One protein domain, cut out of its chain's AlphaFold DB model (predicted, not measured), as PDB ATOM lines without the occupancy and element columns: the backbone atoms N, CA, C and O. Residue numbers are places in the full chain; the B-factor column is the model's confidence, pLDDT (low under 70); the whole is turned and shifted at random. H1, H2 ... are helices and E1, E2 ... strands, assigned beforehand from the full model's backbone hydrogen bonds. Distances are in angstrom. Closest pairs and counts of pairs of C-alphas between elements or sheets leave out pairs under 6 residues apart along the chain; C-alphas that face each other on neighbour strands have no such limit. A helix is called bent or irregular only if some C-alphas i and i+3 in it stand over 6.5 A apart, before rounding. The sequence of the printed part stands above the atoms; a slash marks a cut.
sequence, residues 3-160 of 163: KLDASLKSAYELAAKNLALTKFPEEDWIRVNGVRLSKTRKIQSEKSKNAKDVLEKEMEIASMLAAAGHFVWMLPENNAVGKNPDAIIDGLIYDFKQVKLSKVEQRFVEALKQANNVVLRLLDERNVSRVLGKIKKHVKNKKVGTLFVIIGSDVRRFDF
ATOM      1  N   LYS A   3     178.471 155.248 248.860       47.94
ATOM      2  CA  LYS A   3     177.628 154.383 249.706       47.94
ATOM      3  C   LYS A   3     176.215 154.155 249.154       47.94
ATOM      4  O   LYS A   3     175.668 153.088 249.395       47.94
ATOM      5  N   LEU A   4     175.655 155.125 248.418       50.62
ATOM      6  CA  LEU A   4     174.287 155.038 247.880       50.62
ATOM      7  C   LEU A   4     174.144 153.919 246.831       50.62
ATOM      8  O   LEU A   4     173.127 153.233 246.787       50.62
ATOM      9  N   ASP A   5     175.191 153.710 246.031       72.88
ATOM     10  CA  ASP A   5     175.231 152.712 244.956       72.88
ATOM     11  C   ASP A   5     175.307 151.277 245.511       72.88
ATOM     12  O   ASP A   5     174.531 150.399 245.139       72.88
ATOM     13  N   ALA A   6     176.153 151.054 246.526       79.12
ATOM     14  CA  ALA A   6     176.263 149.756 247.189       79.12
ATOM     15  C   ALA A   6     174.963 149.346 247.905       79.12
ATOM     16  O   ALA A   6     174.546 148.195 247.791       79.12
ATOM     17  N   SER A   7     174.294 150.275 248.602       83.50
ATOM     18  CA  SER A   7     173.021 149.979 249.272       83.50
ATOM     19  C   SER A   7     171.907 149.636 248.288       83.50
ATOM     20  O   SER A   7     171.132 148.715 248.542       83.50
ATOM     21  N   LEU A   8     171.842 150.341 247.154       85.62
ATOM     22  CA  LEU A   8     170.842 150.078 246.122       85.62
ATOM     23  C   LEU A   8     171.091 148.721 245.456       85.62
ATOM     24  O   LEU A   8     170.170 147.920 245.303       85.62
ATOM     25  N   LYS A   9     172.354 148.418 245.149       87.25
ATOM     26  CA  LYS A   9     172.767 147.117 244.626       87.25
ATOM     27  C   LYS A   9     172.388 145.975 245.574       87.25
ATOM     28  O   LYS A   9     171.797 144.991 245.137       87.25
ATOM     29  N   SER A  10     172.660 146.119 246.872       90.06
ATOM     30  CA  SER A  10     172.246 145.132 247.878       90.06
ATOM     31  C   SER A  10     170.726 144.986 247.969       90.06
ATOM     32  O   SER A  10     170.237 143.874 248.153       90.06
ATOM     33  N   ALA A  11     169.970 146.077 247.809       92.62
ATOM     34  CA  ALA A  11     168.512 146.024 247.796       92.62
ATOM     35  C   ALA A  11     167.978 145.233 246.590       92.62
ATOM     36  O   ALA A  11     167.121 144.371 246.773       92.62
ATOM     37  N   TYR A  12     168.513 145.456 245.385       92.69
ATOM     38  CA  TYR A  12     168.120 144.693 244.195       92.69
ATOM     39  C   TYR A  12     168.503 143.217 244.282       92.69
ATOM     40  O   TYR A  12     167.695 142.353 243.934       92.69
ATOM     41  N   GLU A  13     169.695 142.912 244.798       93.69
ATOM     42  CA  GLU A  13     170.112 141.531 245.041       93.69
ATOM     43  C   GLU A  13     169.153 140.826 246.003       93.69
ATOM     44  O   GLU A  13     168.689 139.715 245.730       93.69
ATOM     45  N   LEU A  14     168.823 141.489 247.115       95.00
ATOM     46  CA  LEU A  14     167.914 140.960 248.123       95.00
ATOM     47  C   LEU A  14     166.495 140.796 247.568       95.00
ATOM     48  O   LEU A  14     165.871 139.768 247.815       95.00
ATOM     49  N   ALA A  15     166.001 141.760 246.790       95.06
ATOM     50  CA  ALA A  15     164.683 141.695 246.164       95.06
ATOM     51  C   ALA A  15     164.585 140.529 245.170       95.06
ATOM     52  O   ALA A  15     163.639 139.740 245.239       95.06
ATOM     53  N   ALA A  16     165.584 140.366 244.295       94.44
ATOM     54  CA  ALA A  16     165.641 139.258 243.345       94.44
ATOM     55  C   ALA A  16     165.690 137.902 244.064       94.44
ATOM     56  O   ALA A  16     164.908 137.003 243.754       94.44
ATOM     57  N   LYS A  17     166.563 137.786 245.071       95.75
ATOM     58  CA  LYS A  17     166.706 136.577 245.888       95.75
ATOM     59  C   LYS A  17     165.411 136.232 246.622       95.75
ATOM     60  O   LYS A  17     164.962 135.093 246.543       95.75
ATOM     61  N   ASN A  18     164.811 137.192 247.323       95.44
ATOM     62  CA  ASN A  18     163.592 136.955 248.094       95.44
ATOM     63  C   ASN A  18     162.451 136.517 247.178       95.44
ATOM     64  O   ASN A  18     161.794 135.523 247.469       95.44
ATOM     65  N   LEU A  19     162.257 137.188 246.038       94.69
ATOM     66  CA  LEU A  19     161.195 136.814 245.111       94.69
ATOM     67  C   LEU A  19     161.394 135.401 244.543       94.69
ATOM     68  O   LEU A  19     160.425 134.647 244.455       94.69
ATOM     69  N   ALA A  20     162.631 135.027 244.198       93.69
ATOM     70  CA  ALA A  20     162.949 133.686 243.717       93.69
ATOM     71  C   ALA A  20     162.664 132.615 244.779       93.69
ATOM     72  O   ALA A  20     161.944 131.660 244.499       93.69
ATOM     73  N   LEU A  21     163.162 132.803 246.006       94.31
ATOM     74  CA  LEU A  21     163.004 131.833 247.095       94.31
ATOM     75  C   LEU A  21     161.562 131.741 247.608       94.31
ATOM     76  O   LEU A  21     161.125 130.668 248.004       94.31
ATOM     77  N   THR A  22     160.796 132.833 247.575       93.38
ATOM     78  CA  THR A  22     159.369 132.794 247.922       93.38
ATOM     79  C   THR A  22     158.547 132.081 246.851       93.38
ATOM     80  O   THR A  22     157.620 131.348 247.187       93.38
ATOM     81  N   LYS A  23     158.848 132.287 245.562       91.31
ATOM     82  CA  LYS A  23     158.086 131.658 244.469       91.31
ATOM     83  C   LYS A  23     158.470 130.205 244.216       91.31
ATOM     84  O   LYS A  23     157.609 129.431 243.809       91.31
ATOM     85  N   PHE A  24     159.732 129.852 244.438       92.50
ATOM     86  CA  PHE A  24     160.287 128.530 244.158       92.50
ATOM     87  C   PHE A  24     161.144 128.060 245.346       92.50
ATOM     88  O   PHE A  24     162.369 127.977 245.230       92.50
ATOM     89  N   PRO A  25     160.520 127.786 246.508       93.19
ATOM     90  CA  PRO A  25     161.242 127.467 247.743       93.19
ATOM     91  C   PRO A  25     162.016 126.146 247.680       93.19
ATOM     92  O   PRO A  25     163.009 125.990 248.383       93.19
ATOM     93  N   GLU A  26     161.579 125.214 246.833       93.94
ATOM     94  CA  GLU A  26     162.189 123.888 246.665       93.94
ATOM     95  C   GLU A  26     163.205 123.834 245.508       93.94
ATOM     96  O   GLU A  26     163.764 122.777 245.227       93.94
ATOM     97  N   GLU A  27     163.436 124.947 244.804       94.38
ATOM     98  CA  GLU A  27     164.365 124.978 243.671       94.38
ATOM     99  C   GLU A  27     165.820 125.128 244.131       94.38
ATOM    100  O   GLU A  27     166.159 125.988 244.947       94.38
ATOM    101  N   ASP A  28     166.698 124.343 243.509       95.81
ATOM    102  CA  ASP A  28     168.145 124.477 243.635       95.81
ATOM    103  C   ASP A  28     168.678 125.489 242.611       95.81
ATOM    104  O   ASP A  28     168.383 125.419 241.416       95.81
ATOM    105  N   TRP A  29     169.570 126.381 243.041       96.44
ATOM    106  CA  TRP A  29     170.110 127.436 242.180       96.44
ATOM    107  C   TRP A  29     171.614 127.287 241.977       96.44
ATOM    108  O   TRP A  29     172.400 127.368 242.923       96.44
ATOM    109  N   ILE A  30     172.037 127.144 240.723       97.06
ATOM    110  CA  ILE A  30     173.455 127.123 240.342       97.06
ATOM    111  C   ILE A  30     173.892 128.484 239.796       97.06
ATOM    112  O   ILE A  30     173.068 129.284 239.358       97.06
ATOM    113  N   ARG A  31     175.197 128.778 239.817       96.25
ATOM    114  CA  ARG A  31     175.744 130.019 239.248       96.25
ATOM    115  C   ARG A  31     176.449 129.739 237.927       96.25
ATOM    116  O   ARG A  31     177.351 128.909 237.892       96.25
ATOM    117  N   VAL A  32     176.069 130.456 236.873       95.12
ATOM    118  CA  VAL A  32     176.665 130.357 235.533       95.12
ATOM    119  C   VAL A  32     176.835 131.769 234.980       95.12
ATOM    120  O   VAL A  32     175.856 132.496 234.885       95.12
ATOM    121  N   ASN A  33     178.062 132.188 234.652       92.44
ATOM    122  CA  ASN A  33     178.356 133.509 234.060       92.44
ATOM    123  C   ASN A  33     177.704 134.703 234.790       92.44
ATOM    124  O   ASN A  33     177.160 135.611 234.174       92.44
ATOM    125  N   GLY A  34     177.718 134.688 236.126       92.81
ATOM    126  CA  GLY A  34     177.103 135.744 236.940       92.81
ATOM    127  C   GLY A  34     175.588 135.611 237.143       92.81
ATOM    128  O   GLY A  34     175.066 136.234 238.063       92.81
ATOM    129  N   VAL A  35     174.914 134.739 236.393       97.56
ATOM    130  CA  VAL A  35     173.476 134.446 236.477       97.56
ATOM    131  C   VAL A  35     173.212 133.327 237.489       97.56
ATOM    132  O   VAL A  35     173.995 132.375 237.600       97.56
ATOM    133  N   ARG A  36     172.105 133.416 238.233       98.00
ATOM    134  CA  ARG A  36     171.551 132.296 239.012       98.00
ATOM    135  C   ARG A  36     170.593 131.514 238.122       98.00
ATOM    136  O   ARG A  36     169.652 132.091 237.600       98.00
ATOM    137  N   LEU A  37     170.824 130.224 237.930       97.81
ATOM    138  CA  LEU A  37     170.025 129.368 237.055       97.81
ATOM    139  C   LEU A  37     169.352 128.267 237.873       97.81
ATOM    140  O   LEU A  37     170.032 127.582 238.638       97.81
ATOM    141  N   SER A  38     168.039 128.095 237.687       97.06
ATOM    142  CA  SER A  38     167.299 126.928 238.176       97.06
ATOM    143  C   SER A  38     167.968 125.644 237.682       97.06
ATOM    144  O   SER A  38     168.187 125.442 236.479       97.06
ATOM    145  N   LYS A  39     168.297 124.758 238.619       96.44
ATOM    146  CA  LYS A  39     168.872 123.448 238.318       96.44
ATOM    147  C   LYS A  39     167.867 122.594 237.549       96.44
ATOM    148  O   LYS A  39     168.269 121.893 236.620       96.44
ATOM    149  N   THR A  40     166.574 122.722 237.856       94.62
ATOM    150  CA  THR A  40     165.495 122.071 237.100       94.62
ATOM    151  C   THR A  40     165.496 122.494 235.631       94.62
ATOM    152  O   THR A  40     165.494 121.624 234.758       94.62
ATOM    153  N   ARG A  41     165.578 123.802 235.331       94.19
ATOM    154  CA  ARG A  41     165.634 124.304 233.941       94.19
ATOM    155  C   ARG A  41     166.846 123.771 233.195       94.19
ATOM    156  O   ARG A  41     166.727 123.350 232.045       94.19
ATOM    157  N   LYS A  42     168.005 123.713 233.861       95.19
ATOM    158  CA  LYS A  42     169.206 123.107 233.275       95.19
ATOM    159  C   LYS A  42     168.961 121.645 232.889       95.19
ATOM    160  O   LYS A  42     169.174 121.293 231.733       95.19
ATOM    161  N   ILE A  43     168.455 120.822 233.806       94.50
ATOM    162  CA  ILE A  43     168.173 119.399 233.542       94.50
ATOM    163  C   ILE A  43     167.142 119.238 232.414       94.50
ATOM    164  O   ILE A  43     167.283 118.375 231.552       94.50
ATOM    165  N   GLN A  44     166.097 120.070 232.392       92.25
ATOM    166  CA  GLN A  44     165.083 120.042 231.334       92.25
ATOM    167  C   GLN A  44     165.676 120.376 229.960       92.25
ATOM    168  O   GLN A  44     165.345 119.702 228.983       92.25
ATOM    169  N   SER A  45     166.589 121.347 229.886       93.75
ATOM    170  CA  SER A  45     167.246 121.730 228.631       93.75
ATOM    171  C   SER A  45     168.069 120.595 228.011       93.75
ATOM    172  O   SER A  45     168.155 120.484 226.791       93.75
ATOM    173  N   GLU A  46     168.608 119.693 228.833       93.56
ATOM    174  CA  GLU A  46     169.427 118.561 228.386       93.56
ATOM    175  C   GLU A  46     168.588 117.437 227.748       93.56
ATOM    176  O   GLU A  46     169.135 116.566 227.073       93.56
ATOM    177  N   LYS A  47     167.253 117.470 227.887       92.75
ATOM    178  CA  LYS A  47     166.351 116.435 227.344       92.75
ATOM    179  C   LYS A  47     166.209 116.474 225.823       92.75
ATOM    180  O   LYS A  47     165.793 115.482 225.229       92.75
ATOM    181  N   SER A  48     166.492 117.604 225.175       93.44
ATOM    182  CA  SER A  48     166.443 117.703 223.713       93.44
ATOM    183  C   SER A  48     167.337 118.819 223.188       93.44
ATOM    184  O   SER A  48     167.525 119.840 223.845       93.44
ATOM    185  N   LYS A  49     167.813 118.674 221.946       93.75
ATOM    186  CA  LYS A  49     168.582 119.730 221.273       93.75
ATOM    187  C   LYS A  49     167.815 121.057 221.222       93.75
ATOM    188  O   LYS A  49     168.393 122.100 221.477       93.75
ATOM    189  N   ASN A  50     166.511 121.012 220.952       93.81
ATOM    190  CA  ASN A  50     165.702 122.225 220.870       93.81
ATOM    191  C   ASN A  50     165.593 122.946 222.226       93.81
ATOM    192  O   ASN A  50     165.712 124.164 222.271       93.81
ATOM    193  N   ALA A  51     165.409 122.209 223.326       91.62
ATOM    194  CA  ALA A  51     165.361 122.801 224.665       91.62
ATOM    195  C   ALA A  51     166.718 123.403 225.066       91.62
ATOM    196  O   ALA A  51     166.774 124.493 225.636       91.62
ATOM    197  N   LYS A  52     167.818 122.743 224.688       94.50
ATOM    198  CA  LYS A  52     169.171 123.277 224.854       94.50
ATOM    199  C   LYS A  52     169.372 124.581 224.074       94.50
ATOM    200  O   LYS A  52     169.785 125.573 224.663       94.50
ATOM    201  N   ASP A  53     169.013 124.604 222.790       95.00
ATOM    202  CA  ASP A  53     169.147 125.786 221.925       95.00
ATOM    203  C   ASP A  53     168.283 126.972 222.410       95.00
ATOM    204  O   ASP A  53     168.612 128.133 222.152       95.00
ATOM    205  N   VAL A  54     167.149 126.702 223.069       93.56
ATOM    206  CA  VAL A  54     166.306 127.726 223.711       93.56
ATOM    207  C   VAL A  54     167.013 128.296 224.937       93.56
ATOM    208  O   VAL A  54     167.242 129.508 224.980       93.56
ATOM    209  N   LEU A  55     167.448 127.434 225.863       95.50
ATOM    210  CA  LEU A  55     168.146 127.875 227.068       95.50
ATOM    211  C   LEU A  55     169.432 128.639 226.733       95.50
ATOM    212  O   LEU A  55     169.729 129.637 227.378       95.50
ATOM    213  N   GLU A  56     170.192 128.221 225.720       96.06
ATOM    214  CA  GLU A  56     171.415 128.917 225.299       96.06
ATOM    215  C   GLU A  56     171.142 130.372 224.884       96.06
ATOM    216  O   GLU A  56     171.865 131.278 225.304       96.06
ATOM    217  N   LYS A  57     170.069 130.626 224.126       95.56
ATOM    218  CA  LYS A  57     169.686 131.990 223.708       95.56
ATOM    219  C   LYS A  57     169.251 132.850 224.889       95.56
ATOM    220  O   LYS A  57     169.563 134.037 224.947       95.56
ATOM    221  N   GLU A  58     168.524 132.265 225.832       96.69
ATOM    222  CA  GLU A  58     168.071 132.968 227.033       96.69
ATOM    223  C   GLU A  58     169.228 133.245 227.991       96.69
ATOM    224  O   GLU A  58     169.336 134.345 228.530       96.69
ATOM    225  N   MET A  59     170.141 132.285 228.144       97.50
ATOM    226  CA  MET A  59     171.366 132.445 228.922       97.50
ATOM    227  C   MET A  59     172.289 133.499 228.321       97.50
ATOM    228  O   MET A  59     172.962 134.201 229.074       97.50
ATOM    229  N   GLU A  60     172.314 133.655 226.996       96.62
ATOM    230  CA  GLU A  60     173.032 134.751 226.348       96.62
ATOM    231  C   GLU A  60     172.472 136.113 226.793       96.62
ATOM    232  O   GLU A  60     173.227 136.969 227.254       96.62
ATOM    233  N   ILE A  61     171.146 136.288 226.743       97.88
ATOM    234  CA  ILE A  61     170.463 137.503 227.220       97.88
ATOM    235  C   ILE A  61     170.740 137.737 228.712       97.88
ATOM    236  O   ILE A  61     171.132 138.835 229.109       97.88
ATOM    237  N   ALA A  62     170.579 136.700 229.536       98.12
ATOM    238  CA  ALA A  62     170.800 136.767 230.976       98.12
ATOM    239  C   ALA A  62     172.244 137.158 231.321       98.12
ATOM    240  O   ALA A  62     172.470 137.977 232.208       98.12
ATOM    241  N   SER A  63     173.220 136.611 230.593       97.62
ATOM    242  CA  SER A  63     174.637 136.916 230.798       97.62
ATOM    243  C   SER A  63     174.966 138.358 230.408       97.62
ATOM    244  O   SER A  63     175.742 139.004 231.106       97.62
ATOM    245  N   MET A  64     174.351 138.896 229.345       96.88
ATOM    246  CA  MET A  64     174.503 140.310 228.966       96.88
ATOM    247  C   MET A  64     173.970 141.248 230.056       96.88
ATOM    248  O   MET A  64     174.630 142.220 230.412       96.88
ATOM    249  N   LEU A  65     172.809 140.929 230.632       97.69
ATOM    250  CA  LEU A  65     172.230 141.689 231.744       97.69
ATOM    251  C   LEU A  65     173.094 141.605 233.010       97.69
ATOM    252  O   LEU A  65     173.349 142.624 233.649       97.69
ATOM    253  N   ALA A  66     173.591 140.412 233.346       96.88
ATOM    254  CA  ALA A  66     174.492 140.225 234.480       96.88
ATOM    255  C   ALA A  66     175.816 140.985 234.297       96.88
ATOM    256  O   ALA A  66     176.302 141.616 235.236       96.88
ATOM    257  N   ALA A  67     176.373 140.984 233.082       95.88
ATOM    258  CA  ALA A  67     177.561 141.763 232.738       95.88
ATOM    259  C   ALA A  67     177.315 143.280 232.820       95.88
ATOM    260  O   ALA A  67     178.224 144.021 233.187       95.88
ATOM    261  N   ALA A  68     176.087 143.732 232.552       95.25
ATOM    262  CA  ALA A  68     175.653 145.116 232.752       95.25
ATOM    263  C   ALA A  68     175.355 145.470 234.227       95.25
ATOM    264  O   ALA A  68     174.981 146.601 234.521       95.25
ATOM    265  N   GLY A  69     175.550 144.533 235.165       94.19
ATOM    266  CA  GLY A  69     175.439 144.773 236.606       94.19
ATOM    267  C   GLY A  69     174.102 144.383 237.238       94.19
ATOM    268  O   GLY A  69     173.937 144.604 238.437       94.19
ATOM    269  N   HIS A  70     173.182 143.782 236.479       96.12
ATOM    270  CA  HIS A  70     171.876 143.354 236.980       96.12
ATOM    271  C   HIS A  70     171.920 141.978 237.658       96.12
ATOM    272  O   HIS A  70     172.694 141.092 237.283       96.12
ATOM    273  N   PHE A  71     171.037 141.756 238.632       96.88
ATOM    274  CA  PHE A  71     170.902 140.464 239.301       96.88
ATOM    275  C   PHE A  71     169.856 139.607 238.605       96.88
ATOM    276  O   PHE A  71     168.659 139.834 238.765       96.88
ATOM    277  N   VAL A  72     170.312 138.594 237.870       97.94
ATOM    278  CA  VAL A  72     169.442 137.740 237.053       97.94
ATOM    279  C   VAL A  72     169.290 136.352 237.669       97.94
ATOM    280  O   VAL A  72     170.280 135.661 237.925       97.94
ATOM    281  N   TRP A  73     168.039 135.939 237.867       97.81
ATOM    282  CA  TRP A  73     167.638 134.600 238.294       97.81
ATOM    283  C   TRP A  73     166.759 133.959 237.217       97.81
ATOM    284  O   TRP A  73     165.604 134.339 237.062       97.81
ATOM    285  N   MET A  74     167.301 132.996 236.473       97.56
ATOM    286  CA  MET A  74     166.602 132.236 235.434       97.56
ATOM    287  C   MET A  74     165.694 131.180 236.062       97.56
ATOM    288  O   MET A  74     166.175 130.241 236.701       97.56
ATOM    289  N   LEU A  75     164.388 131.350 235.879       95.25
ATOM    290  CA  LEU A  75     163.338 130.592 236.558       95.25
ATOM    291  C   LEU A  75     163.187 129.178 235.989       95.25
ATOM    292  O   LEU A  75     163.536 128.977 234.829       95.25
ATOM    293  N   PRO A  76     162.662 128.199 236.746       92.56
ATOM    294  CA  PRO A  76     162.265 126.910 236.180       92.56
ATOM    295  C   PRO A  76     161.176 127.080 235.117       92.56
ATOM    296  O   PRO A  76     160.314 127.949 235.255       92.56
ATOM    297  N   GLU A  77     161.161 126.218 234.096       84.81
ATOM    298  CA  GLU A  77     160.016 126.168 233.189       84.81
ATOM    299  C   GLU A  77     158.836 125.504 233.906       84.81
ATOM    300  O   GLU A  77     158.860 124.302 234.192       84.81
ATOM    301  N   ASN A  78     157.792 126.279 234.207       69.25
ATOM    302  CA  ASN A  78     156.602 125.770 234.877       69.25
ATOM    303  C   ASN A  78     155.406 125.716 233.918       69.25
ATOM    304  O   ASN A  78     154.550 126.600 233.883       69.25
ATOM    305  N   ASN A  79     155.334 124.632 233.145       56.59
ATOM    306  CA  ASN A  79     154.286 124.415 232.141       56.59
ATOM    307  C   ASN A  79     152.874 124.223 232.737       56.59
ATOM    308  O   ASN A  79     151.903 124.186 231.987       56.59
ATOM    309  N   ALA A  80     152.737 124.107 234.063       52.84
ATOM    310  CA  ALA A  80     151.466 123.791 234.718       52.84
ATOM    311  C   ALA A  80     150.611 125.019 235.097       52.84
ATOM    312  O   ALA A  80     149.416 124.865 235.333       52.84
ATOM    313  N   VAL A  81     151.181 126.233 235.161       51.72
ATOM    314  CA  VAL A  81     150.534 127.396 235.825       51.72
ATOM    315  C   VAL A  81     150.216 128.551 234.853       51.72
ATOM    316  O   VAL A  81     150.038 129.703 235.240       51.72
ATOM    317  N   GLY A  82     150.116 128.260 233.554       69.12
ATOM    318  CA  GLY A  82     149.594 129.180 232.530       69.12
ATOM    319  C   GLY A  82     150.522 130.324 232.096       69.12
ATOM    320  O   GLY A  82     150.430 130.756 230.947       69.12
ATOM    321  N   LYS A  83     151.438 130.791 232.953       84.81
ATOM    322  CA  LYS A  83     152.523 131.717 232.592       84.81
ATOM    323  C   LYS A  83     153.875 131.101 232.902       84.81
ATOM    324  O   LYS A  83     154.043 130.498 233.957       84.81
ATOM    325  N   ASN A  84     154.831 131.317 232.008       88.56
ATOM    326  CA  ASN A  84     156.177 130.781 232.131       88.56
ATOM    327  C   ASN A  84     157.218 131.869 231.817       88.56
ATOM    328  O   ASN A  84     157.800 131.859 230.736       88.56
ATOM    329  N   PRO A  85     157.369 132.873 232.702       93.38
ATOM    330  CA  PRO A  85     158.353 133.929 232.511       93.38
ATOM    331  C   PRO A  85     159.778 133.386 232.648       93.38
ATOM    332  O   PRO A  85     160.035 132.436 233.388       93.38
ATOM    333  N   ASP A  86     160.720 134.045 231.985       96.25
ATOM    334  CA  ASP A  86     162.087 133.546 231.875       96.25
ATOM    335  C   ASP A  86     162.934 133.818 233.113       96.25
ATOM    336  O   ASP A  86     163.705 132.955 233.543       96.25
ATOM    337  N   ALA A  87     162.802 135.009 233.697       97.44
ATOM    338  CA  ALA A  87     163.721 135.449 234.733       97.44
ATOM    339  C   ALA A  87     163.095 136.388 235.765       97.44
ATOM    340  O   ALA A  87     162.110 137.078 235.506       97.44
ATOM    341  N   ILE A  88     163.744 136.472 236.923       97.75
ATOM    342  CA  ILE A  88     163.675 137.632 237.808       97.75
ATOM    343  C   ILE A  88     164.930 138.475 237.572       97.75
ATOM    344  O   ILE A  88     166.040 137.947 237.619       97.75
ATOM    345  N   ILE A  89     164.754 139.775 237.341       97.62
ATOM    346  CA  ILE A  89     165.835 140.758 237.233       97.62
ATOM    347  C   ILE A  89     165.572 141.850 238.261       97.62
ATOM    348  O   ILE A  89     164.512 142.477 238.231       97.62
ATOM    349  N   ASP A  90     166.512 142.053 239.183       96.38
ATOM    350  CA  ASP A  90     166.454 143.106 240.209       96.38
ATOM    351  C   ASP A  90     165.135 143.124 241.018       96.38
ATOM    352  O   ASP A  90     164.651 144.171 241.441       96.38
ATOM    353  N   GLY A  91     164.525 141.950 241.220       94.75
ATOM    354  CA  GLY A  91     163.268 141.799 241.964       94.75
ATOM    355  C   GLY A  91     161.989 141.901 241.129       94.75
ATOM    356  O   GLY A  91     160.900 141.800 241.687       94.75
ATOM    357  N   LEU A  92     162.086 142.046 239.808       95.50
ATOM    358  CA  LEU A  92     160.940 142.077 238.897       95.50
ATOM    359  C   LEU A  92     160.963 140.872 237.952       95.50
ATOM    360  O   LEU A  92     162.026 140.396 237.577       95.50
ATOM    361  N   ILE A  93     159.791 140.369 237.563       95.44
ATOM    362  CA  ILE A  93     159.660 139.209 236.662       95.44
ATOM    363  C   ILE A  93     159.662 139.680 235.212       95.44
ATOM    364  O   ILE A  93     158.880 140.569 234.872       95.44
ATOM    365  N   TYR A  94     160.481 139.050 234.374       97.50
ATOM    366  CA  TYR A  94     160.658 139.370 232.962       97.50
ATOM    367  C   TYR A  94     160.446 138.163 232.061       97.50
ATOM    368  O   TYR A  94     160.715 137.021 232.431       97.50
ATOM    369  N   ASP A  95     160.035 138.465 230.836       97.50
ATOM    370  CA  ASP A  95     160.034 137.539 229.710       97.50
ATOM    371  C   ASP A  95     160.994 138.039 228.623       97.50
ATOM    372  O   ASP A  95     161.079 139.244 228.347       97.50
ATOM    373  N   PHE A  96     161.768 137.127 228.038       97.94
ATOM    374  CA  PHE A  96     162.838 137.429 227.101       97.94
ATOM    375  C   PHE A  96     162.389 137.190 225.666       97.94
ATOM    376  O   PHE A  96     161.750 136.194 225.313       97.94
ATOM    377  N   LYS A  97     162.777 138.101 224.774       97.44
ATOM    378  CA  LYS A  97     162.587 137.933 223.337       97.44
ATOM    379  C   LYS A  97     163.819 138.384 222.581       97.44
ATOM    380  O   LYS A  97     164.203 139.549 222.600       97.44
ATOM    381  N   GLN A  98     164.378 137.456 221.821       96.19
ATOM    382  CA  GLN A  98     165.360 137.746 220.790       96.19
ATOM    383  C   GLN A  98     164.647 137.935 219.453       96.19
ATOM    384  O   GLN A  98     163.933 137.042 218.985       96.19
ATOM    385  N   VAL A  99     164.786 139.111 218.844       96.00
ATOM    386  CA  VAL A  99     163.864 139.527 217.788       96.00
ATOM    387  C   VAL A  99     164.519 140.421 216.735       96.00
ATOM    388  O   VAL A  99     165.375 141.253 217.022       96.00
ATOM    389  N   LYS A 100     164.087 140.237 215.484       95.69
ATOM    390  CA  LYS A 100     164.341 141.169 214.378       95.69
ATOM    391  C   LYS A 100     163.334 142.309 214.407       95.69
ATOM    392  O   LYS A 100     162.173 142.073 214.744       95.69
ATOM    393  N   LEU A 101     163.696 143.503 213.952       93.69
ATOM    394  CA  LEU A 101     162.811 144.673 213.992       93.69
ATOM    395  C   LEU A 101     161.409 144.425 213.413       93.69
ATOM    396  O   LEU A 101     160.412 144.951 213.917       93.69
ATOM    397  N   SER A 102     161.308 143.644 212.339       95.38
ATOM    398  CA  SER A 102     160.031 143.314 211.697       95.38
ATOM    399  C   SER A 102     159.048 142.619 212.644       95.38
ATOM    400  O   SER A 102     157.850 142.856 212.533       95.38
ATOM    401  N   LYS A 103     159.543 141.845 213.617       96.69
ATOM    402  CA  LYS A 103     158.743 141.056 214.567       96.69
ATOM    403  C   LYS A 103     158.673 141.653 215.977       96.69
ATOM    404  O   LYS A 103     158.028 141.060 216.837       96.69
ATOM    405  N   VAL A 104     159.310 142.803 216.224       96.44
ATOM    406  CA  VAL A 104     159.389 143.439 217.556       96.44
ATOM    407  C   VAL A 104     158.018 143.592 218.203       96.44
ATOM    408  O   VAL A 104     157.837 143.165 219.334       96.44
ATOM    409  N   GLU A 105     157.045 144.153 217.483       96.31
ATOM    410  CA  GLU A 105     155.717 144.415 218.045       96.31
ATOM    411  C   GLU A 105     155.016 143.118 218.466       96.31
ATOM    412  O   GLU A 105     154.562 142.996 219.602       96.31
ATOM    413  N   GLN A 106     154.981 142.129 217.570       96.81
ATOM    414  CA  GLN A 106     154.372 140.830 217.841       96.81
ATOM    415  C   GLN A 106     155.027 140.156 219.053       96.81
ATOM    416  O   GLN A 106     154.333 139.739 219.978       96.81
ATOM    417  N   ARG A 107     156.365 140.077 219.073       96.69
ATOM    418  CA  ARG A 107     157.104 139.414 220.156       96.69
ATOM    419  C   ARG A 107     156.962 140.143 221.486       96.69
ATOM    420  O   ARG A 107     156.846 139.486 222.512       96.69
ATOM    421  N   PHE A 108     156.920 141.472 221.471       96.62
ATOM    422  CA  PHE A 108     156.655 142.267 222.665       96.62
ATOM    423  C   PHE A 108     155.268 141.956 223.242       96.62
ATOM    424  O   PHE A 108     155.130 141.709 224.435       96.62
ATOM    425  N   VAL A 109     154.236 141.878 222.398       95.00
ATOM    426  CA  VAL A 109     152.881 141.514 222.841       95.00
ATOM    427  C   VAL A 109     152.813 140.083 223.376       95.00
ATOM    428  O   VAL A 109     152.092 139.845 224.344       95.00
ATOM    429  N   GLU A 110     153.535 139.139 222.767       95.00
ATOM    430  CA  GLU A 110     153.671 137.769 223.275       95.00
ATOM    431  C   GLU A 110     154.331 137.748 224.659       95.00
ATOM    432  O   GLU A 110     153.807 137.095 225.561       95.00
ATOM    433  N   ALA A 111     155.409 138.513 224.849       95.19
ATOM    434  CA  ALA A 111     156.107 138.627 226.128       95.19
ATOM    435  C   ALA A 111     155.210 139.197 227.233       95.19
ATOM    436  O   ALA A 111     155.154 138.661 228.337       95.19
ATOM    437  N   LEU A 112     154.401 140.209 226.899       94.12
ATOM    438  CA  LEU A 112     153.440 140.809 227.829       94.12
ATOM    439  C   LEU A 112     152.340 139.851 228.313       94.12
ATOM    440  O   LEU A 112     151.635 140.154 229.274       94.12
ATOM    441  N   LYS A 113     152.152 138.695 227.662       92.31
ATOM    442  CA  LYS A 113     151.267 137.644 228.189       92.31
ATOM    443  C   LYS A 113     151.917 136.903 229.361       92.31
ATOM    444  O   LYS A 113     151.198 136.457 230.254       92.31
ATOM    445  N   GLN A 114     153.246 136.811 229.375       92.56
ATOM    446  CA  GLN A 114     154.029 136.074 230.366       92.56
ATOM    447  C   GLN A 114     154.435 136.948 231.557       92.56
ATOM    448  O   GLN A 114     154.311 136.521 232.703       92.56
ATOM    449  N   ALA A 115     154.835 138.196 231.314       92.62
ATOM    450  CA  ALA A 115     155.255 139.129 232.357       92.62
ATOM    451  C   ALA A 115     154.931 140.581 231.986       92.62
ATOM    452  O   ALA A 115     154.861 140.926 230.813       92.62
ATOM    453  N   ASN A 116     154.767 141.453 232.984       93.56
ATOM    454  CA  ASN A 116     154.571 142.890 232.736       93.56
ATOM    455  C   ASN A 116     155.877 143.605 232.361       93.56
ATOM    456  O   ASN A 116     155.835 144.726 231.858       93.56
ATOM    457  N   ASN A 117     157.019 142.959 232.602       96.25
ATOM    458  CA  ASN A 117     158.335 143.463 232.247       96.25
ATOM    459  C   ASN A 117     158.930 142.598 231.135       96.25
ATOM    460  O   ASN A 117     158.708 141.386 231.092       96.25
ATOM    461  N   VAL A 118     159.666 143.215 230.215       97.56
ATOM    462  CA  VAL A 118     160.127 142.547 228.989       97.56
ATOM    463  C   VAL A 118     161.597 142.844 228.736       97.56
ATOM    464  O   VAL A 118     162.060 143.959 228.958       97.56
ATOM    465  N   VAL A 119     162.333 141.861 228.223       98.38
ATOM    466  CA  VAL A 119     163.669 142.066 227.655       98.38
ATOM    467  C   VAL A 119     163.611 141.804 226.158       98.38
ATOM    468  O   VAL A 119     163.273 140.705 225.723       98.38
ATOM    469  N   LEU A 120     163.957 142.805 225.352       98.00
ATOM    470  CA  LEU A 120     164.078 142.690 223.903       98.00
ATOM    471  C   LEU A 120     165.550 142.734 223.496       98.00
ATOM    472  O   LEU A 120     166.174 143.792 223.524       98.00
ATOM    473  N   ARG A 121     166.093 141.605 223.040       97.50
ATOM    474  CA  ARG A 121     167.386 141.562 222.351       97.50
ATOM    475  C   ARG A 121     167.178 141.734 220.852       97.50
ATOM    476  O   ARG A 121     166.532 140.904 220.212       97.50
ATOM    477  N   LEU A 122     167.734 142.803 220.292       96.88
ATOM    478  CA  LEU A 122     167.598 143.140 218.881       96.88
ATOM    479  C   LEU A 122     168.723 142.508 218.063       96.88
ATOM    480  O   LEU A 122     169.900 142.665 218.375       96.88
ATOM    481  N   LEU A 123     168.343 141.791 217.005       94.38
ATOM    482  CA  LEU A 123     169.293 141.086 216.139       94.38
ATOM    483  C   LEU A 123     169.831 141.935 214.986       94.38
ATOM    484  O   LEU A 123     170.933 141.687 214.510       94.38
ATOM    485  N   ASP A 124     169.037 142.884 214.499       92.62
ATOM    486  CA  ASP A 124     169.292 143.595 213.241       92.62
ATOM    487  C   ASP A 124     168.971 145.095 213.297       92.62
ATOM    488  O   ASP A 124     168.993 145.768 212.271       92.62
ATOM    489  N   GLU A 125     168.686 145.637 214.480       91.38
ATOM    490  CA  GLU A 125     168.366 147.052 214.655       91.38
ATOM    491  C   GLU A 125     169.197 147.654 215.782       91.38
ATOM    492  O   GLU A 125     169.339 147.065 216.853       91.38
ATOM    493  N   ARG A 126     169.727 148.851 215.525       90.12
ATOM    494  CA  ARG A 126     170.503 149.643 216.489       90.12
ATOM    495  C   ARG A 126     169.774 150.912 216.933       90.12
ATOM    496  O   ARG A 126     170.176 151.555 217.898       90.12
ATOM    497  N   ASN A 127     168.696 151.287 216.249       91.25
ATOM    498  CA  ASN A 127     167.889 152.451 216.572       91.25
ATOM    499  C   ASN A 127     166.776 152.098 217.571       91.25
ATOM    500  O   ASN A 127     165.694 151.629 217.208       91.25
ATOM    501  N   VAL A 128     167.035 152.389 218.845       91.62
ATOM    502  CA  VAL A 128     166.082 152.167 219.943       91.62
ATOM    503  C   VAL A 128     164.796 152.971 219.762       91.62
ATOM    504  O   VAL A 128     163.712 152.450 220.012       91.62
ATOM    505  N   SER A 129     164.868 154.206 219.261       92.81
ATOM    506  CA  SER A 129     163.683 155.045 219.044       92.81
ATOM    507  C   SER A 129     162.700 154.405 218.064       92.81
ATOM    508  O   SER A 129     161.486 154.499 218.251       92.81
ATOM    509  N   ARG A 130     163.199 153.687 217.050       92.88
ATOM    510  CA  ARG A 130     162.351 152.943 216.107       92.88
ATOM    511  C   ARG A 130     161.656 151.753 216.772       92.88
ATOM    512  O   ARG A 130     160.490 151.489 216.485       92.88
ATOM    513  N   VAL A 131     162.349 151.067 217.677       94.12
ATOM    514  CA  VAL A 131     161.803 149.955 218.475       94.12
ATOM    515  C   VAL A 131     160.712 150.467 219.411       94.12
ATOM    516  O   VAL A 131     159.594 149.953 219.370       94.12
ATOM    517  N   LEU A 132     160.991 151.538 220.163       94.31
ATOM    518  CA  LEU A 132     160.016 152.205 221.030       94.31
ATOM    519  C   LEU A 132     158.802 152.702 220.234       94.31
ATOM    520  O   LEU A 132     157.664 152.495 220.649       94.31
ATOM    521  N   GLY A 133     159.022 153.278 219.047       94.25
ATOM    522  CA  GLY A 133     157.956 153.709 218.143       94.25
ATOM    523  C   GLY A 133     156.994 152.579 217.761       94.25
ATOM    524  O   GLY A 133     155.782 152.788 217.760       94.25
ATOM    525  N   LYS A 134     157.508 151.364 217.515       94.62
ATOM    526  CA  LYS A 134     156.681 150.189 217.189       94.62
ATOM    527  C   LYS A 134     155.824 149.697 218.353       94.62
ATOM    528  O   LYS A 134     154.713 149.220 218.132       94.62
ATOM    529  N   ILE A 135     156.322 149.796 219.583       94.50
ATOM    530  CA  ILE A 135     155.622 149.274 220.770       94.50
ATOM    531  C   ILE A 135     154.820 150.342 221.524       94.50
ATOM    532  O   ILE A 135     154.028 149.998 222.397       94.50
ATOM    533  N   LYS A 136     154.959 151.623 221.158       92.19
ATOM    534  CA  LYS A 136     154.364 152.783 221.846       92.19
ATOM    535  C   LYS A 136     152.877 152.626 222.166       92.19
ATOM    536  O   LYS A 136     152.453 152.950 223.271       92.19
ATOM    537  N   LYS A 137     152.073 152.126 221.220       89.44
ATOM    538  CA  LYS A 137     150.624 151.932 221.434       89.44
ATOM    539  C   LYS A 137     150.321 150.875 222.501       89.44
ATOM    540  O   LYS A 137     149.335 150.994 223.213       89.44
ATOM    541  N   HIS A 138     151.171 149.856 222.622       89.38
ATOM    542  CA  HIS A 138     151.002 148.778 223.596       89.38
ATOM    543  C   HIS A 138     151.433 149.216 224.984       89.38
ATOM    544  O   HIS A 138     150.759 148.869 225.940       89.38
ATOM    545  N   VAL A 139     152.494 150.019 225.078       87.19
ATOM    546  CA  VAL A 139     152.925 150.631 226.342       87.19
ATOM    547  C   VAL A 139     151.825 151.526 226.918       87.19
ATOM    548  O   VAL A 139     151.510 151.414 228.088       87.19
ATOM    549  N   LYS A 140     151.170 152.354 226.092       82.56
ATOM    550  CA  LYS A 140     150.077 153.227 226.557       82.56
ATOM    551  C   LYS A 140     148.822 152.478 227.011       82.56
ATOM    552  O   LYS A 140     148.109 152.950 227.886       82.56
ATOM    553  N   ASN A 141     148.522 151.348 226.376       80.00
ATOM    554  CA  ASN A 141     147.256 150.634 226.570       80.00
ATOM    555  C   ASN A 141     147.372 149.439 227.527       80.00
ATOM    556  O   ASN A 141     146.379 148.755 227.776       80.00
ATOM    557  N   LYS A 142     148.575 149.126 228.016       76.31
ATOM    558  CA  LYS A 142     148.833 147.993 228.907       76.31
ATOM    559  C   LYS A 142     149.680 148.444 230.085       76.31
ATOM    560  O   LYS A 142     150.495 149.343 229.954       76.31
ATOM    561  N   LYS A 143     149.540 147.747 231.213       81.62
ATOM    562  CA  LYS A 143     150.433 147.895 232.368       81.62
ATOM    563  C   LYS A 143     151.782 147.248 232.054       81.62
ATOM    564  O   LYS A 143     151.998 146.080 232.373       81.62
ATOM    565  N   VAL A 144     152.627 147.976 231.336       88.19
ATOM    566  CA  VAL A 144     154.034 147.625 231.133       88.19
ATOM    567  C   VAL A 144     154.814 148.275 232.265       88.19
ATOM    568  O   VAL A 144     154.674 149.476 232.447       88.19
ATOM    569  N   GLY A 145     155.599 147.492 233.005       91.06
ATOM    570  CA  GLY A 145     156.465 148.030 234.060       91.06
ATOM    571  C   GLY A 145     157.775 148.519 233.458       91.06
ATOM    572  O   GLY A 145     157.908 149.666 233.041       91.06
ATOM    573  N   THR A 146     158.723 147.600 233.299       94.75
ATOM    574  CA  THR A 146     160.057 147.889 232.763       94.75
ATOM    575  C   THR A 146     160.333 147.144 231.454       94.75
ATOM    576  O   THR A 146     159.982 145.976 231.272       94.75
ATOM    577  N   LEU A 147     161.034 147.806 230.537       96.44
ATOM    578  CA  LEU A 147     161.602 147.226 229.326       96.44
ATOM    579  C   LEU A 147     163.123 147.358 229.332       96.44
ATOM    580  O   LEU A 147     163.657 148.464 229.402       96.44
ATOM    581  N   PHE A 148     163.812 146.242 229.123       97.88
ATOM    582  CA  PHE A 148     165.195 146.260 228.668       97.88
ATOM    583  C   PHE A 148     165.259 146.114 227.150       97.88
ATOM    584  O   PHE A 148     164.610 145.242 226.571       97.88
ATOM    585  N   VAL A 149     166.081 146.935 226.502       97.62
ATOM    586  CA  VAL A 149     166.458 146.778 225.094       97.62
ATOM    587  C   VAL A 149     167.955 146.510 225.025       97.62
ATOM    588  O   VAL A 149     168.746 147.312 225.516       97.62
ATOM    589  N   ILE A 150     168.330 145.389 224.408       97.38
ATOM    590  CA  ILE A 150     169.722 144.967 224.233       97.38
ATOM    591  C   ILE A 150     170.102 145.069 222.755       97.38
ATOM    592  O   ILE A 150     169.433 144.480 221.900       97.38
ATOM    593  N   ILE A 151     171.182 145.796 222.458       94.38
ATOM    594  CA  ILE A 151     171.737 145.989 221.110       94.38
ATOM    595  C   ILE A 151     173.235 145.710 221.155       94.38
ATOM    596  O   ILE A 151     174.008 146.494 221.700       94.38
ATOM    597  N   GLY A 152     173.669 144.604 220.550       89.88
ATOM    598  CA  GLY A 152     175.047 144.152 220.738       89.88
ATOM    599  C   GLY A 152     175.301 143.884 222.224       89.88
ATOM    600  O   GLY A 152     174.636 143.030 222.803       89.88
ATOM    601  N   SER A 153     176.227 144.631 222.826       88.25
ATOM    602  CA  SER A 153     176.527 144.607 224.265       88.25
ATOM    603  C   SER A 153     175.889 145.759 225.054       88.25
ATOM    604  O   SER A 153     176.066 145.823 226.266       88.25
ATOM    605  N   ASP A 154     175.202 146.688 224.387       93.81
ATOM    606  CA  ASP A 154     174.543 147.827 225.032       93.81
ATOM    607  C   ASP A 154     173.204 147.381 225.628       93.81
ATOM    608  O   ASP A 154     172.380 146.787 224.926       93.81
ATOM    609  N   VAL A 155     172.994 147.668 226.912       96.38
ATOM    610  CA  VAL A 155     171.782 147.334 227.669       96.38
ATOM    611  C   VAL A 155     171.137 148.636 228.118       96.38
ATOM    612  O   VAL A 155     171.721 149.399 228.883       96.38
ATOM    613  N   ARG A 156     169.906 148.890 227.664       96.25
ATOM    614  CA  ARG A 156     169.152 150.097 228.026       96.25
ATOM    615  C   ARG A 156     167.872 149.745 228.749       96.25
ATOM    616  O   ARG A 156     167.124 148.890 228.280       96.25
ATOM    617  N   ARG A 157     167.609 150.445 229.848       95.00
ATOM    618  CA  ARG A 157     166.411 150.303 230.676       95.00
ATOM    619  C   ARG A 157     165.422 151.433 230.390       95.00
ATOM    620  O   ARG A 157     165.823 152.588 230.289       95.00
ATOM    621  N   PHE A 158     164.146 151.085 230.285       94.56
ATOM    622  CA  PHE A 158     163.024 152.009 230.147       94.56
ATOM    623  C   PHE A 158     161.951 151.610 231.154       94.56
ATOM    624  O   PHE A 158     161.388 150.523 231.040       94.56
ATOM    625  N   ASP A 159     161.675 152.467 232.127       91.81
ATOM    626  CA  ASP A 159     160.586 152.277 233.082       91.81
ATOM    627  C   ASP A 159     159.361 153.071 232.597       91.81
ATOM    628  O   ASP A 159     159.488 154.210 232.143       91.81
ATOM    629  N   PHE A 160     158.183 152.445 232.618       85.75
ATOM    630  CA  PHE A 160     156.925 153.020 232.125       85.75
ATOM    631  C   PHE A 160     155.882 153.225 233.230       85.75
ATOM    632  O   PHE A 160     154.796 153.718 232.940       85.75
TER     633      PHE A 160
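This is residues 3 to 160 of the 163 residues of the protein "CdiA_C domain-containing protein" of Fibrobacter sp. UWR3 (UniProt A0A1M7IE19). A strongly twisted sheet of eight strands curls round helix H3, while H4 and H5 cover its other face at E5 to E7. H1 lies over E3 and E4, its residues 3 to 8 sticking out, and short H2 packs on H3. This makes three layers, helices on both faces: H1, H4 and H5 on one, H3 on the other. The 158 printed residues hold five named helices and eight named strands, H1 E1 E2 H2 H3 E3 E4 E5 H4 E6 H5 E7 E8; the class is mixed, and the mixed sheet runs E1 to E8 in order. It is compact, radius of gyration of the C-alphas 15.3 A, spanning 46 by 41 by 28 A.

Start with H1, residues 3 to 23: it is over E3, 72 to 74, and E4, 87 to 89, at a height over the sheet of 8.1 A, with C-alphas 16 and 88 closest to E4 at 6.1 A. Next, E1, 29 to 32, and E2, 35 to 38, form a hairpin, N 30 to O 37 2.9 A. H2, 39 to 45, only grazes the sheet; it touches H3, 49 to 67, at a steep tilt of 48 degrees, closest C-alphas 45 and 52, 4.5 A, with residues 51 to 55 of H3 alone. E2, H2 H3, E3 is a strand-helix-strand unit, parallel neighbours with helices between, and its crossover is left-handed; see N 36 to O 72, 2.9 A. E3, E4 and E5, 92 to 99, form a meander, each the antiparallel neighbour of the one before: N 73 to O 88 and N 89 to O 92 are both 2.8 A. Two more strand-helix-strand units follow, each with a right-handed crossover: E5, H4 (101 to 114), E6 (117 to 122), with N 97 to O 119 2.8 A; and E6, H5 (128 to 141), E7 (146 to 151), with N 120 to O 148 2.8 A. H4 and H5 touch, C-alphas 105 and 135 closest at 5.6 A. E7 and E8, 154 to 159, form a hairpin, N 149 to O 156 2.8 A. H1, H2 and H3 have every O i to N i+4 pair within hydrogen-bond range; H4 has 6 of 10, H5 8 of 10.

Find C-alpha 3 at (177.628, 154.383, 249.706); H1 runs 30.4 A from there. H3 is 26.4 A, E5 21.5 A, H4 20.5 A and H5 20.0 A long; H4 and H5 are irregular, with C-alphas 102 and 105 7.8 A apart and 134 and 137 7.6 A. E8 ends at C-alpha 159, (160.586, 152.277, 233.082).

The C-alphas farthest apart, Lys 3 and Ser 48, are 46.3 A apart. The printed part has no cut; the link E3 to E4 is long. Residues 3 to 4 and 78 to 82 are under 70 in pLDDT.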